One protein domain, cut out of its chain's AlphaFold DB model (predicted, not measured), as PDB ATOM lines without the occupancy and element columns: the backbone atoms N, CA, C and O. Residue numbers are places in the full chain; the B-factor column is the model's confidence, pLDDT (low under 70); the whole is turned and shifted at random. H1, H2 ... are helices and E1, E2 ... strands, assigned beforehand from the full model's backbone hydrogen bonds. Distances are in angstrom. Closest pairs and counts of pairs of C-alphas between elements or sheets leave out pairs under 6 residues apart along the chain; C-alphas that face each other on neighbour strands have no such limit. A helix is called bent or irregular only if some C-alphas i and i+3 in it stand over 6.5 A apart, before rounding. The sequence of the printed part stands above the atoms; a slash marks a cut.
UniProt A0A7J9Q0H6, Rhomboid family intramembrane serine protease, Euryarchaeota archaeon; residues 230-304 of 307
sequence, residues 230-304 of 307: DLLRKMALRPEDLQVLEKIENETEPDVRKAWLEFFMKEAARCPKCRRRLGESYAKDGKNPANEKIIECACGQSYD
ATOM      1  N   ASP A 230      81.027  -5.361 147.363       90.25
ATOM      2  CA  ASP A 230      81.699  -5.300 146.060       90.25
ATOM      3  C   ASP A 230      82.254  -6.665 145.651       90.25
ATOM      4  O   ASP A 230      82.188  -7.056 144.482       90.25
ATOM      5  N   LEU A 231      82.789  -7.417 146.614       91.19
ATOM      6  CA  LEU A 231      83.244  -8.782 146.388       91.19
ATOM      7  C   LEU A 231      82.064  -9.736 146.178       91.19
ATOM      8  O   LEU A 231      82.090 -10.530 145.238       91.19
ATOM      9  N   LEU A 232      81.013  -9.623 146.993       92.62
ATOM     10  CA  LEU A 232      79.805 -10.436 146.848       92.62
ATOM     11  C   LEU A 232      79.135 -10.220 145.482       92.62
ATOM     12  O   LEU A 232      78.778 -11.190 144.817       92.62
ATOM     13  N   ARG A 233      79.064  -8.973 144.994       93.12
ATOM     14  CA  ARG A 233      78.576  -8.660 143.638       93.12
ATOM     15  C   ARG A 233      79.408  -9.340 142.548       93.12
ATOM     16  O   ARG A 233      78.840  -9.810 141.573       93.12
ATOM     17  N   LYS A 234      80.730  -9.481 142.718       93.19
ATOM     18  CA  LYS A 234      81.588 -10.247 141.781       93.19
ATOM     19  C   LYS A 234      81.335 -11.759 141.827       93.19
ATOM     20  O   LYS A 234      81.701 -12.459 140.877       93.19
ATOM     21  N   MET A 235      80.763 -12.263 142.922       93.88
ATOM     22  CA  MET A 235      80.400 -13.673 143.103       93.88
ATOM     23  C   MET A 235      79.004 -14.009 142.556       93.88
ATOM     24  O   MET A 235      78.741 -15.178 142.269       93.88
ATOM     25  N   ALA A 236      78.131 -13.011 142.383       93.75
ATOM     26  CA  ALA A 236      76.830 -13.144 141.731       93.75
ATOM     27  C   ALA A 236      76.984 -13.027 140.207       93.75
ATOM     28  O   ALA A 236      77.364 -11.980 139.691       93.75
ATOM     29  N   LEU A 237      76.709 -14.109 139.469       88.75
ATOM     30  CA  LEU A 237      76.850 -14.117 138.002       88.75
ATOM     31  C   LEU A 237      75.524 -14.048 137.263       88.75
ATOM     32  O   LEU A 237      75.514 -13.679 136.091       88.75
ATOM     33  N   ARG A 238      74.428 -14.444 137.914       89.31
ATOM     34  CA  ARG A 238      73.099 -14.431 137.311       89.31
ATOM     35  C   ARG A 238      72.276 -13.263 137.856       89.31
ATOM     36  O   ARG A 238      72.483 -12.876 139.009       89.31
ATOM     37  N   PRO A 239      71.324 -12.722 137.079       88.56
ATOM     38  CA  PRO A 239      70.437 -11.656 137.545       88.56
ATOM     39  C   PRO A 239      69.684 -12.015 138.834       88.56
ATOM     40  O   PRO A 239      69.500 -11.162 139.697       88.56
ATOM     41  N   GLU A 240      69.304 -13.283 139.009       90.88
ATOM     42  CA  GLU A 240      68.594 -13.744 140.207       90.88
ATOM     43  C   GLU A 240      69.502 -13.737 141.446       90.88
ATOM     44  O   GLU A 240      69.044 -13.454 142.552       90.88
ATOM     45  N   ASP A 241      70.804 -13.994 141.269       91.44
ATOM     46  CA  ASP A 241      71.786 -13.968 142.360       91.44
ATOM     47  C   ASP A 241      71.970 -12.533 142.894       91.44
ATOM     48  O   ASP A 241      72.145 -12.327 144.095       91.44
ATOM     49  N   LEU A 242      71.878 -11.528 142.010       90.81
ATOM     50  CA  LEU A 242      71.941 -10.109 142.380       90.81
ATOM     51  C   LEU A 242      70.723  -9.670 143.206       90.81
ATOM     52  O   LEU A 242      70.888  -8.920 144.163       90.81
ATOM     53  N   GLN A 243      69.527 -10.186 142.906       91.69
ATOM     54  CA  GLN A 243      68.326  -9.904 143.707       91.69
ATOM     55  C   GLN A 243      68.454 -10.436 145.140       91.69
ATOM     56  O   GLN A 243      67.961  -9.826 146.087       91.69
ATOM     57  N   VAL A 244      69.126 -11.576 145.327       91.69
ATOM     58  CA  VAL A 244      69.414 -12.110 146.668       91.69
ATOM     59  C   VAL A 244      70.379 -11.191 147.418       91.69
ATOM     60  O   VAL A 244      70.166 -10.925 148.600       91.69
ATOM     61  N   LEU A 245      71.405 -10.658 146.746       92.31
ATOM     62  CA  LEU A 245      72.320  -9.686 147.354       92.31
ATOM     63  C   LEU A 245      71.623  -8.390 147.753       92.31
ATOM     64  O   LEU A 245      71.889  -7.880 148.836       92.31
ATOM     65  N   GLU A 246      70.704  -7.892 146.930       91.25
ATOM     66  CA  GLU A 246      69.917  -6.701 147.248       91.25
ATOM     67  C   GLU A 246      69.049  -6.912 148.500       91.25
ATOM     68  O   GLU A 246      68.947  -6.023 149.347       91.25
ATOM     69  N   LYS A 247      68.494  -8.119 148.687       92.00
ATOM     70  CA  LYS A 247      67.815  -8.493 149.940       92.00
ATOM     71  C   LYS A 247      68.773  -8.485 151.130       92.00
ATOM     72  O   LYS A 247      68.422  -7.943 152.169       92.00
ATOM     73  N   ILE A 248      69.984  -9.034 150.990       91.75
ATOM     74  CA  ILE A 248      71.002  -9.029 152.062       91.75
ATOM     75  C   ILE A 248      71.404  -7.593 152.434       91.75
ATOM     76  O   ILE A 248      71.556  -7.282 153.616       91.75
ATOM     77  N   GLU A 249      71.586  -6.724 151.439       89.94
ATOM     78  CA  GLU A 249      72.008  -5.330 151.618       89.94
ATOM     79  C   GLU A 249      70.941  -4.501 152.342       89.94
ATOM     80  O   GLU A 249      71.259  -3.767 153.282       89.94
ATOM     81  N   ASN A 250      69.672  -4.684 151.965       89.44
ATOM     82  CA  ASN A 250      68.545  -3.927 152.508       89.44
ATOM     83  C   ASN A 250      67.931  -4.527 153.787       89.44
ATOM     84  O   ASN A 250      67.177  -3.839 154.477       89.44
ATOM     85  N   GLU A 251      68.240  -5.779 154.139       89.00
ATOM     86  CA  GLU A 251      67.681  -6.432 155.327       89.00
ATOM     87  C   GLU A 251      68.185  -5.774 156.614       89.00
ATOM     88  O   GLU A 251      69.390  -5.664 156.831       89.00
ATOM     89  N   THR A 252      67.280  -5.371 157.501       78.50
ATOM     90  CA  THR A 252      67.620  -4.685 158.756       78.50
ATOM     91  C   THR A 252      67.768  -5.636 159.943       78.50
ATOM     92  O   THR A 252      68.463  -5.289 160.902       78.50
ATOM     93  N   GLU A 253      67.173  -6.832 159.878       79.00
ATOM     94  CA  GLU A 253      67.277  -7.852 160.922       79.00
ATOM     95  C   GLU A 253      68.550  -8.709 160.741       79.00
ATOM     96  O   GLU A 253      68.692  -9.389 159.720       79.00
ATOM     97  N   PRO A 254      69.488  -8.733 161.712       76.88
ATOM     98  CA  PRO A 254      70.763  -9.444 161.567       76.88
ATOM     99  C   PRO A 254      70.630 -10.944 161.288       76.88
ATOM    100  O   PRO A 254      71.370 -11.473 160.459       76.88
ATOM    101  N   ASP A 255      69.686 -11.620 161.944       76.50
ATOM    102  CA  ASP A 255      69.507 -13.069 161.801       76.50
ATOM    103  C   ASP A 255      68.935 -13.436 160.427       76.50
ATOM    104  O   ASP A 255      69.386 -14.389 159.790       76.50
ATOM    105  N   VAL A 256      68.007 -12.621 159.913       84.19
ATOM    106  CA  VAL A 256      67.445 -12.784 158.564       84.19
ATOM    107  C   VAL A 256      68.509 -12.489 157.510       84.19
ATOM    108  O   VAL A 256      68.671 -13.253 156.558       84.19
ATOM    109  N   ARG A 257      69.305 -11.431 157.711       89.25
ATOM    110  CA  ARG A 257      70.438 -11.106 156.838       89.25
ATOM    111  C   ARG A 257      71.447 -12.254 156.789       89.25
ATOM    112  O   ARG A 257      71.923 -12.601 155.709       89.25
ATOM    113  N   LYS A 258      71.754 -12.863 157.939       87.38
ATOM    114  CA  LYS A 258      72.638 -14.031 158.027       87.38
ATOM    115  C   LYS A 258      72.062 -15.227 157.269       87.38
ATOM    116  O   LYS A 258      72.794 -15.842 156.500       87.38
ATOM    117  N   ALA A 259      70.773 -15.523 157.425       87.56
ATOM    118  CA  ALA A 259      70.117 -16.611 156.700       87.56
ATOM    119  C   ALA A 259      70.173 -16.406 155.174       87.56
ATOM    120  O   ALA A 259      70.498 -17.334 154.431       87.56
ATOM    121  N   TRP A 260      69.936 -15.179 154.698       92.75
ATOM    122  CA  TRP A 260      70.096 -14.851 153.281       92.75
ATOM    123  C   TRP A 260      71.543 -14.988 152.803       92.75
ATOM    124  O   TRP A 260      71.768 -15.510 151.712       92.75
ATOM    125  N   LEU A 261      72.524 -14.560 153.605       91.75
ATOM    126  CA  LEU A 261      73.943 -14.726 153.285       91.75
ATOM    127  C   LEU A 261      74.329 -16.209 153.199       91.75
ATOM    128  O   LEU A 261      74.997 -16.613 152.251       91.75
ATOM    129  N   GLU A 262      73.886 -17.030 154.149       90.69
ATOM    130  CA  GLU A 262      74.097 -18.480 154.147       90.69
ATOM    131  C   GLU A 262      73.488 -19.145 152.909       90.69
ATOM    132  O   GLU A 262      74.137 -19.991 152.289       90.69
ATOM    133  N   PHE A 263      72.272 -18.741 152.528       91.75
ATOM    134  CA  PHE A 263      71.625 -19.188 151.299       91.75
ATOM    135  C   PHE A 263      72.423 -18.764 150.059       91.75
ATOM    136  O   PHE A 263      72.737 -19.599 149.209       91.75
ATOM    137  N   PHE A 264      72.808 -17.487 149.972       94.25
ATOM    138  CA  PHE A 264      73.589 -16.955 148.857       94.25
ATOM    139  C   PHE A 264      74.911 -17.707 148.695       94.25
ATOM    140  O   PHE A 264      75.217 -18.185 147.605       94.25
ATOM    141  N   MET A 265      75.675 -17.880 149.775       92.12
ATOM    142  CA  MET A 265      76.980 -18.544 149.734       92.12
ATOM    143  C   MET A 265      76.893 -20.018 149.340       92.12
ATOM    144  O   MET A 265      77.794 -20.536 148.674       92.12
ATOM    145  N   LYS A 266      75.807 -20.690 149.728       89.12
ATOM    146  CA  LYS A 266      75.591 -22.104 149.433       89.12
ATOM    147  C   LYS A 266      75.101 -22.334 148.001       89.12
ATOM    148  O   LYS A 266      75.643 -23.190 147.306       89.12
ATOM    149  N   GLU A 267      74.117 -21.561 147.546       88.94
ATOM    150  CA  GLU A 267      73.356 -21.872 146.325       88.94
ATOM    151  C   GLU A 267      73.722 -20.992 145.113       88.94
ATOM    152  O   GLU A 267      73.628 -21.426 143.953       88.94
ATOM    153  N   ALA A 268      74.158 -19.754 145.362       91.00
ATOM    154  CA  ALA A 268      74.334 -18.722 144.338       91.00
ATOM    155  C   ALA A 268      75.803 -18.334 144.107       91.00
ATOM    156  O   ALA A 268      76.233 -18.211 142.958       91.00
ATOM    157  N   ALA A 269      76.589 -18.182 145.175       93.19
ATOM    158  CA  ALA A 269      77.926 -17.610 145.119       93.19
ATOM    159  C   ALA A 269      78.897 -18.467 144.295       93.19
ATOM    160  O   ALA A 269      79.091 -19.668 144.524       93.19
ATOM    161  N   ARG A 270      79.562 -17.817 143.338       93.12
ATOM    162  CA  ARG A 270      80.559 -18.433 142.465       93.12
ATOM    163  C   ARG A 270      81.899 -17.740 142.595       93.12
ATOM    164  O   ARG A 270      81.989 -16.531 142.773       93.12
ATOM    165  N   CYS A 271      82.963 -18.516 142.447       92.56
ATOM    166  CA  CYS A 271      84.323 -17.998 142.467       92.56
ATOM    167  C   CYS A 271      84.534 -16.982 141.323       92.56
ATOM    168  O   CYS A 271      84.360 -17.358 140.158       92.56
ATOM    169  N   PRO A 272      84.973 -15.740 141.603       92.50
ATOM    170  CA  PRO A 272      85.259 -14.740 140.572       92.50
ATOM    171  C   PRO A 272      86.279 -15.206 139.522       92.50
ATOM    172  O   PRO A 272      86.186 -14.808 138.364       92.50
ATOM    173  N   LYS A 273      87.221 -16.081 139.909       93.12
ATOM    174  CA  LYS A 273      88.276 -16.607 139.026       93.12
ATOM    175  C   LYS A 273      87.834 -17.810 138.190       93.12
ATOM    176  O   LYS A 273      87.972 -17.789 136.974       93.12
ATOM    177  N   CYS A 274      87.334 -18.876 138.821       92.56
ATOM    178  CA  CYS A 274      87.063 -20.153 138.138       92.56
ATOM    179  C   CYS A 274      85.576 -20.431 137.872       92.56
ATOM    180  O   CYS A 274      85.248 -21.463 137.293       92.56
ATOM    181  N   ARG A 275      84.675 -19.548 138.326       91.75
ATOM    182  CA  ARG A 275      83.210 -19.604 138.139       91.75
ATOM    183  C   ARG A 275      82.491 -20.836 138.717       91.75
ATOM    184  O   ARG A 275      81.264 -20.933 138.609       91.75
ATOM    185  N   ARG A 276      83.210 -21.750 139.378       90.56
ATOM    186  CA  ARG A 276      82.617 -22.858 140.147       90.56
ATOM    187  C   ARG A 276      81.845 -22.327 141.350       90.56
ATOM    188  O   ARG A 276      82.186 -21.269 141.887       90.56
ATOM    189  N   ARG A 277      80.822 -23.073 141.771       90.06
ATOM    190  CA  ARG A 277      80.051 -22.762 142.977       90.06
ATOM    191  C   ARG A 277      80.915 -22.949 144.214       90.06
ATOM    192  O   ARG A 277      81.620 -23.949 144.344       90.06
ATOM    193  N   LEU A 278      80.859 -21.970 145.110       88.12
ATOM    194  CA  LEU A 278      81.616 -22.013 146.357       88.12
ATOM    195  C   LEU A 278      80.981 -23.011 147.333       88.12
ATOM    196  O   LEU A 278      81.701 -23.833 147.889       88.12
ATOM    197  N   GLY A 279      79.648 -23.043 147.441       81.56
ATOM    198  CA  GLY A 279      78.929 -23.976 148.317       81.56
ATOM    199  C   GLY A 279      79.227 -25.461 148.075       81.56
ATOM    200  O   GLY A 279      79.326 -26.226 149.031       81.56
ATOM    201  N   GLU A 280      79.473 -25.876 146.827       81.38
ATOM    202  CA  GLU A 280      79.818 -27.270 146.490       81.38
ATOM    203  C   GLU A 280      81.127 -27.737 147.142       81.38
ATOM    204  O   GLU A 280      81.263 -28.911 147.483       81.38
ATOM    205  N   SER A 281      82.080 -26.818 147.346       74.50
ATOM    206  CA  SER A 281      83.369 -27.146 147.973       74.50
ATOM    207  C   SER A 281      83.218 -27.444 149.469       74.50
ATOM    208  O   SER A 281      84.016 -28.192 150.016       74.50
ATOM    209  N   TYR A 282      82.171 -26.913 150.104       79.25
ATOM    210  CA  TYR A 282      81.911 -27.031 151.542       79.25
ATOM    211  C   TYR A 282      80.816 -28.051 151.882       79.25
ATOM    212  O   TYR A 282      80.752 -28.545 153.008       79.25
ATOM    213  N   ALA A 283      79.983 -28.409 150.900       74.50
ATOM    214  CA  ALA A 283      78.908 -29.380 151.061       74.50
ATOM    215  C   ALA A 283      79.415 -30.766 151.502       74.50
ATOM    216  O   ALA A 283      78.725 -31.448 152.255       74.50
ATOM    217  N   LYS A 284      80.625 -31.167 151.079       72.56
ATOM    218  CA  LYS A 284      81.239 -32.451 151.465       72.56
ATOM    219  C   LYS A 284      81.547 -32.553 152.960       72.56
ATOM    220  O   LYS A 284      81.471 -33.644 153.510       72.56
ATOM    221  N   ASP A 285      81.819 -31.420 153.601       72.69
ATOM    222  CA  ASP A 285      82.193 -31.344 155.016       72.69
ATOM    223  C   ASP A 285      81.020 -30.903 155.909       72.69
ATOM    224  O   ASP A 285      81.203 -30.648 157.098       72.69
ATOM    225  N   GLY A 286      79.814 -30.758 155.342       74.06
ATOM    226  CA  GLY A 286      78.639 -30.248 156.057       74.06
ATOM    227  C   GLY A 286      78.764 -28.782 156.494       74.06
ATOM    228  O   GLY A 286      78.039 -28.341 157.384       74.06
ATOM    229  N   LYS A 287      79.685 -28.020 155.893       79.00
ATOM    230  CA  LYS A 287      79.977 -26.628 156.255       79.00
ATOM    231  C   LYS A 287      79.263 -25.640 155.333       79.00
ATOM    232  O   LYS A 287      78.906 -25.965 154.200       79.00
ATOM    233  N   ASN A 288      79.080 -24.406 155.809       78.00
ATOM    234  CA  ASN A 288      78.599 -23.288 154.994       78.00
ATOM    235  C   ASN A 288      79.708 -22.225 154.863       78.00
ATOM    236  O   ASN A 288      80.176 -21.747 155.900       78.00
ATOM    237  N   PRO A 289      80.087 -21.805 153.639       78.88
ATOM    238  CA  PRO A 289      81.115 -20.786 153.440       78.88
ATOM    239  C   PRO A 289      80.811 -19.442 154.122       78.88
ATOM    240  O   PRO A 289      81.735 -18.721 154.473       78.88
ATOM    241  N   ALA A 290      79.536 -19.095 154.340       81.00
ATOM    242  CA  ALA A 290      79.149 -17.858 155.029       81.00
ATOM    243  C   ALA A 290      79.611 -17.797 156.496       81.00
ATOM    244  O   ALA A 290      79.702 -16.710 157.064       81.00
ATOM    245  N   ASN A 291      79.892 -18.952 157.106       80.81
ATOM    246  CA  ASN A 291      80.345 -19.052 158.493       80.81
ATOM    247  C   ASN A 291      81.877 -19.085 158.615       80.81
ATOM    248  O   ASN A 291      82.403 -19.094 159.728       80.81
ATOM    249  N   GLU A 292      82.593 -19.088 157.491       80.06
ATOM    250  CA  GLU A 292      84.049 -19.106 157.463       80.06
ATOM    251  C   GLU A 292      84.614 -17.686 157.418       80.06
ATOM    252  O   GLU A 292      84.049 -16.775 156.806       80.06
ATOM    253  N   LYS A 293      85.771 -17.497 158.059       79.56
ATOM    254  CA  LYS A 293      86.491 -16.219 158.005       79.56
ATOM    255  C   LYS A 293      87.112 -15.990 156.625       79.56
ATOM    256  O   LYS A 293      87.147 -14.868 156.146       79.56
ATOM    257  N   ILE A 294      87.604 -17.061 156.005       85.31
ATOM    258  CA  ILE A 294      88.196 -17.051 154.669       85.31
ATOM    259  C   ILE A 294      87.525 -18.161 153.866       85.31
ATOM    260  O   ILE A 294      87.507 -19.318 154.282       85.31
ATOM    261  N   ILE A 295      86.979 -17.803 152.709       88.56
ATOM    262  CA  ILE A 295      86.328 -18.733 151.794       88.56
ATOM    263  C   ILE A 295      87.352 -19.242 150.794       88.56
ATOM    264  O   ILE A 295      87.885 -18.480 149.988       88.56
ATOM    265  N   GLU A 296      87.585 -20.542 150.807       89.62
ATOM    266  CA  GLU A 296      88.490 -21.243 149.918       89.62
ATOM    267  C   GLU A 296      87.714 -21.898 148.779       89.62
ATOM    268  O   GLU A 296      86.729 -22.614 148.957       89.62
ATOM    269  N   CYS A 297      88.166 -21.650 147.558       88.94
ATOM    270  CA  CYS A 297      87.647 -22.304 146.374       88.94
ATOM    271  C   CYS A 297      88.547 -23.477 145.982       88.94
ATOM    272  O   CYS A 297      89.771 -23.361 146.016       88.94
ATOM    273  N   ALA A 298      87.960 -24.543 145.431       87.00
ATOM    274  CA  ALA A 298      88.677 -25.688 144.857       87.00
ATOM    275  C   ALA A 298      89.699 -25.345 143.743       87.00
ATOM    276  O   ALA A 298      90.425 -26.223 143.286       87.00
ATOM    277  N   CYS A 299      89.752 -24.099 143.253       90.12
ATOM    278  CA  CYS A 299      90.812 -23.625 142.354       90.12
ATOM    279  C   CYS A 299      92.013 -22.987 143.084       90.12
ATOM    280  O   CYS A 299      92.817 -22.320 142.432       90.12
ATOM    281  N   GLY A 300      92.099 -23.107 144.413       87.94
ATOM    282  CA  GLY A 300      93.181 -22.547 145.229       87.94
ATOM    283  C   GLY A 300      93.120 -21.025 145.385       87.94
ATOM    284  O   GLY A 300      94.153 -20.366 145.449       87.94
ATOM    285  N   GLN A 301      91.926 -20.430 145.341       91.69
ATOM    286  CA  GLN A 301      91.738 -19.008 145.650       91.69
ATOM    287  C   GLN A 301      91.029 -18.857 146.981       91.69
ATOM    288  O   GLN A 301      90.112 -19.627 147.266       91.69
ATOM    289  N   SER A 302      91.415 -17.824 147.715       90.50
ATOM    290  CA  SER A 302      90.885 -17.512 149.032       90.50
ATOM    291  C   SER A 302      90.285 -16.112 149.009       90.50
ATOM    292  O   SER A 302      90.885 -15.186 148.462       90.50
ATOM    293  N   TYR A 303      89.095 -15.965 149.577       90.69
ATOM    294  CA  TYR A 303      88.331 -14.725 149.585       90.69
ATOM    295  C   TYR A 303      87.920 -14.391 151.013       90.69
ATOM    296  O   TYR A 303      87.310 -15.218 151.685       90.69
ATOM    297  N   ASP A 304      88.227 -13.179 151.461       89.81
ATOM    298  CA  ASP A 304      87.694 -12.638 152.708       89.81
ATOM    299  C   ASP A 304      86.506 -11.733 152.366       89.81
ATOM    300  O   ASP A 304      86.670 -10.715 151.692       89.81
TER     301      ASP A 304
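AT A GLANCE: This is residues 230 to 304 of the 307 residues of the protein "Rhomboid family intramembrane serine protease" of Euryarchaeota archaeon (UniProt A0A7J9Q0H6). Two helices, H2 and H3, lie side by side as a hairpin at one end of the domain, with the short helix H1 at the side of H2. The other end is a head of loops, the short helix H4 and a small strand hairpin, E1 and E2, which is apart from H2 and H3. The printed part has 75 residues, with four named helices and then two named strands in the order H1, H2, H3, H4, E1, E2; the strands form an antiparallel sheet of two, and the class is mostly helix. The whole is compact, with a radius of gyration of the C-alphas of 11.7 A and spans of 34 by 25 by 18 A.

IN THESE COORDINATES: Find C-alpha 230 at (81.699, -5.300, 146.060); there H1 begins, residues 230 to 235. H2 takes residues 239 to 250, 16.9 A from first to last C-alpha. Find C-alpha 254 at (70.763, -9.444, 161.567); from there H3 runs 19.9 A to residue 268. H3 is neither bent nor irregular, but only just: C-alphas 265 and 268 are 6.0 A apart. H4 is residues 279 to 283, 6.1 A long. E1 is residues 295 to 297, 6.6 A, and E2 residues 301 to 303, 6.7 A, ending with C-alpha 303 at (88.331, -14.725, 149.585).

HOW THE PARTS SIT: Begin at H1, which forms a helical hairpin with H2. They only just touch, with 3 pairs of C-alphas within 8 A, through residues 242 to 245 of H2 alone; the closest C-alphas, of Arg 233 and Leu 242, are 6.9 A apart. They run opposite ways at a shallow tilt of 34 degrees, only just short of steep. H2 and H3 are also a helical hairpin: they touch, the closest C-alphas being those of Ile 248 and Arg 257 at 5.2 A, and run opposite ways at a shallow tilt of 17 degrees. H1 and H3 are close but not clearly touching, with Met 235 and Ala 268 the closest C-alphas at 8.0 A. H3 touches H4 with residues 265 to 267 alone; the C-alphas of Lys 266 and Gly 279 come closest, at 4.0 A. The closest C-alphas of H4 and E1, of Ser 281 and Cys 297, are 6.7 A apart. E1 and E2 form an antiparallel hairpin, at 157 degrees; look for N 295 and O 303, and N 297 and O 301, each 2.8 A apart, within hydrogen-bond range. In H1, H2, H3 and H4 every O i to N i+4 pair is within that range.

THE WHOLE: The C-alphas farthest apart, of Thr 252 and Cys 299, are 34.1 A from each other. The printed part has no cut; the link from H4 to E1, 11 residues, is long. The mean pLDDT of the printed part is 87.4, and no printed residue is under 70.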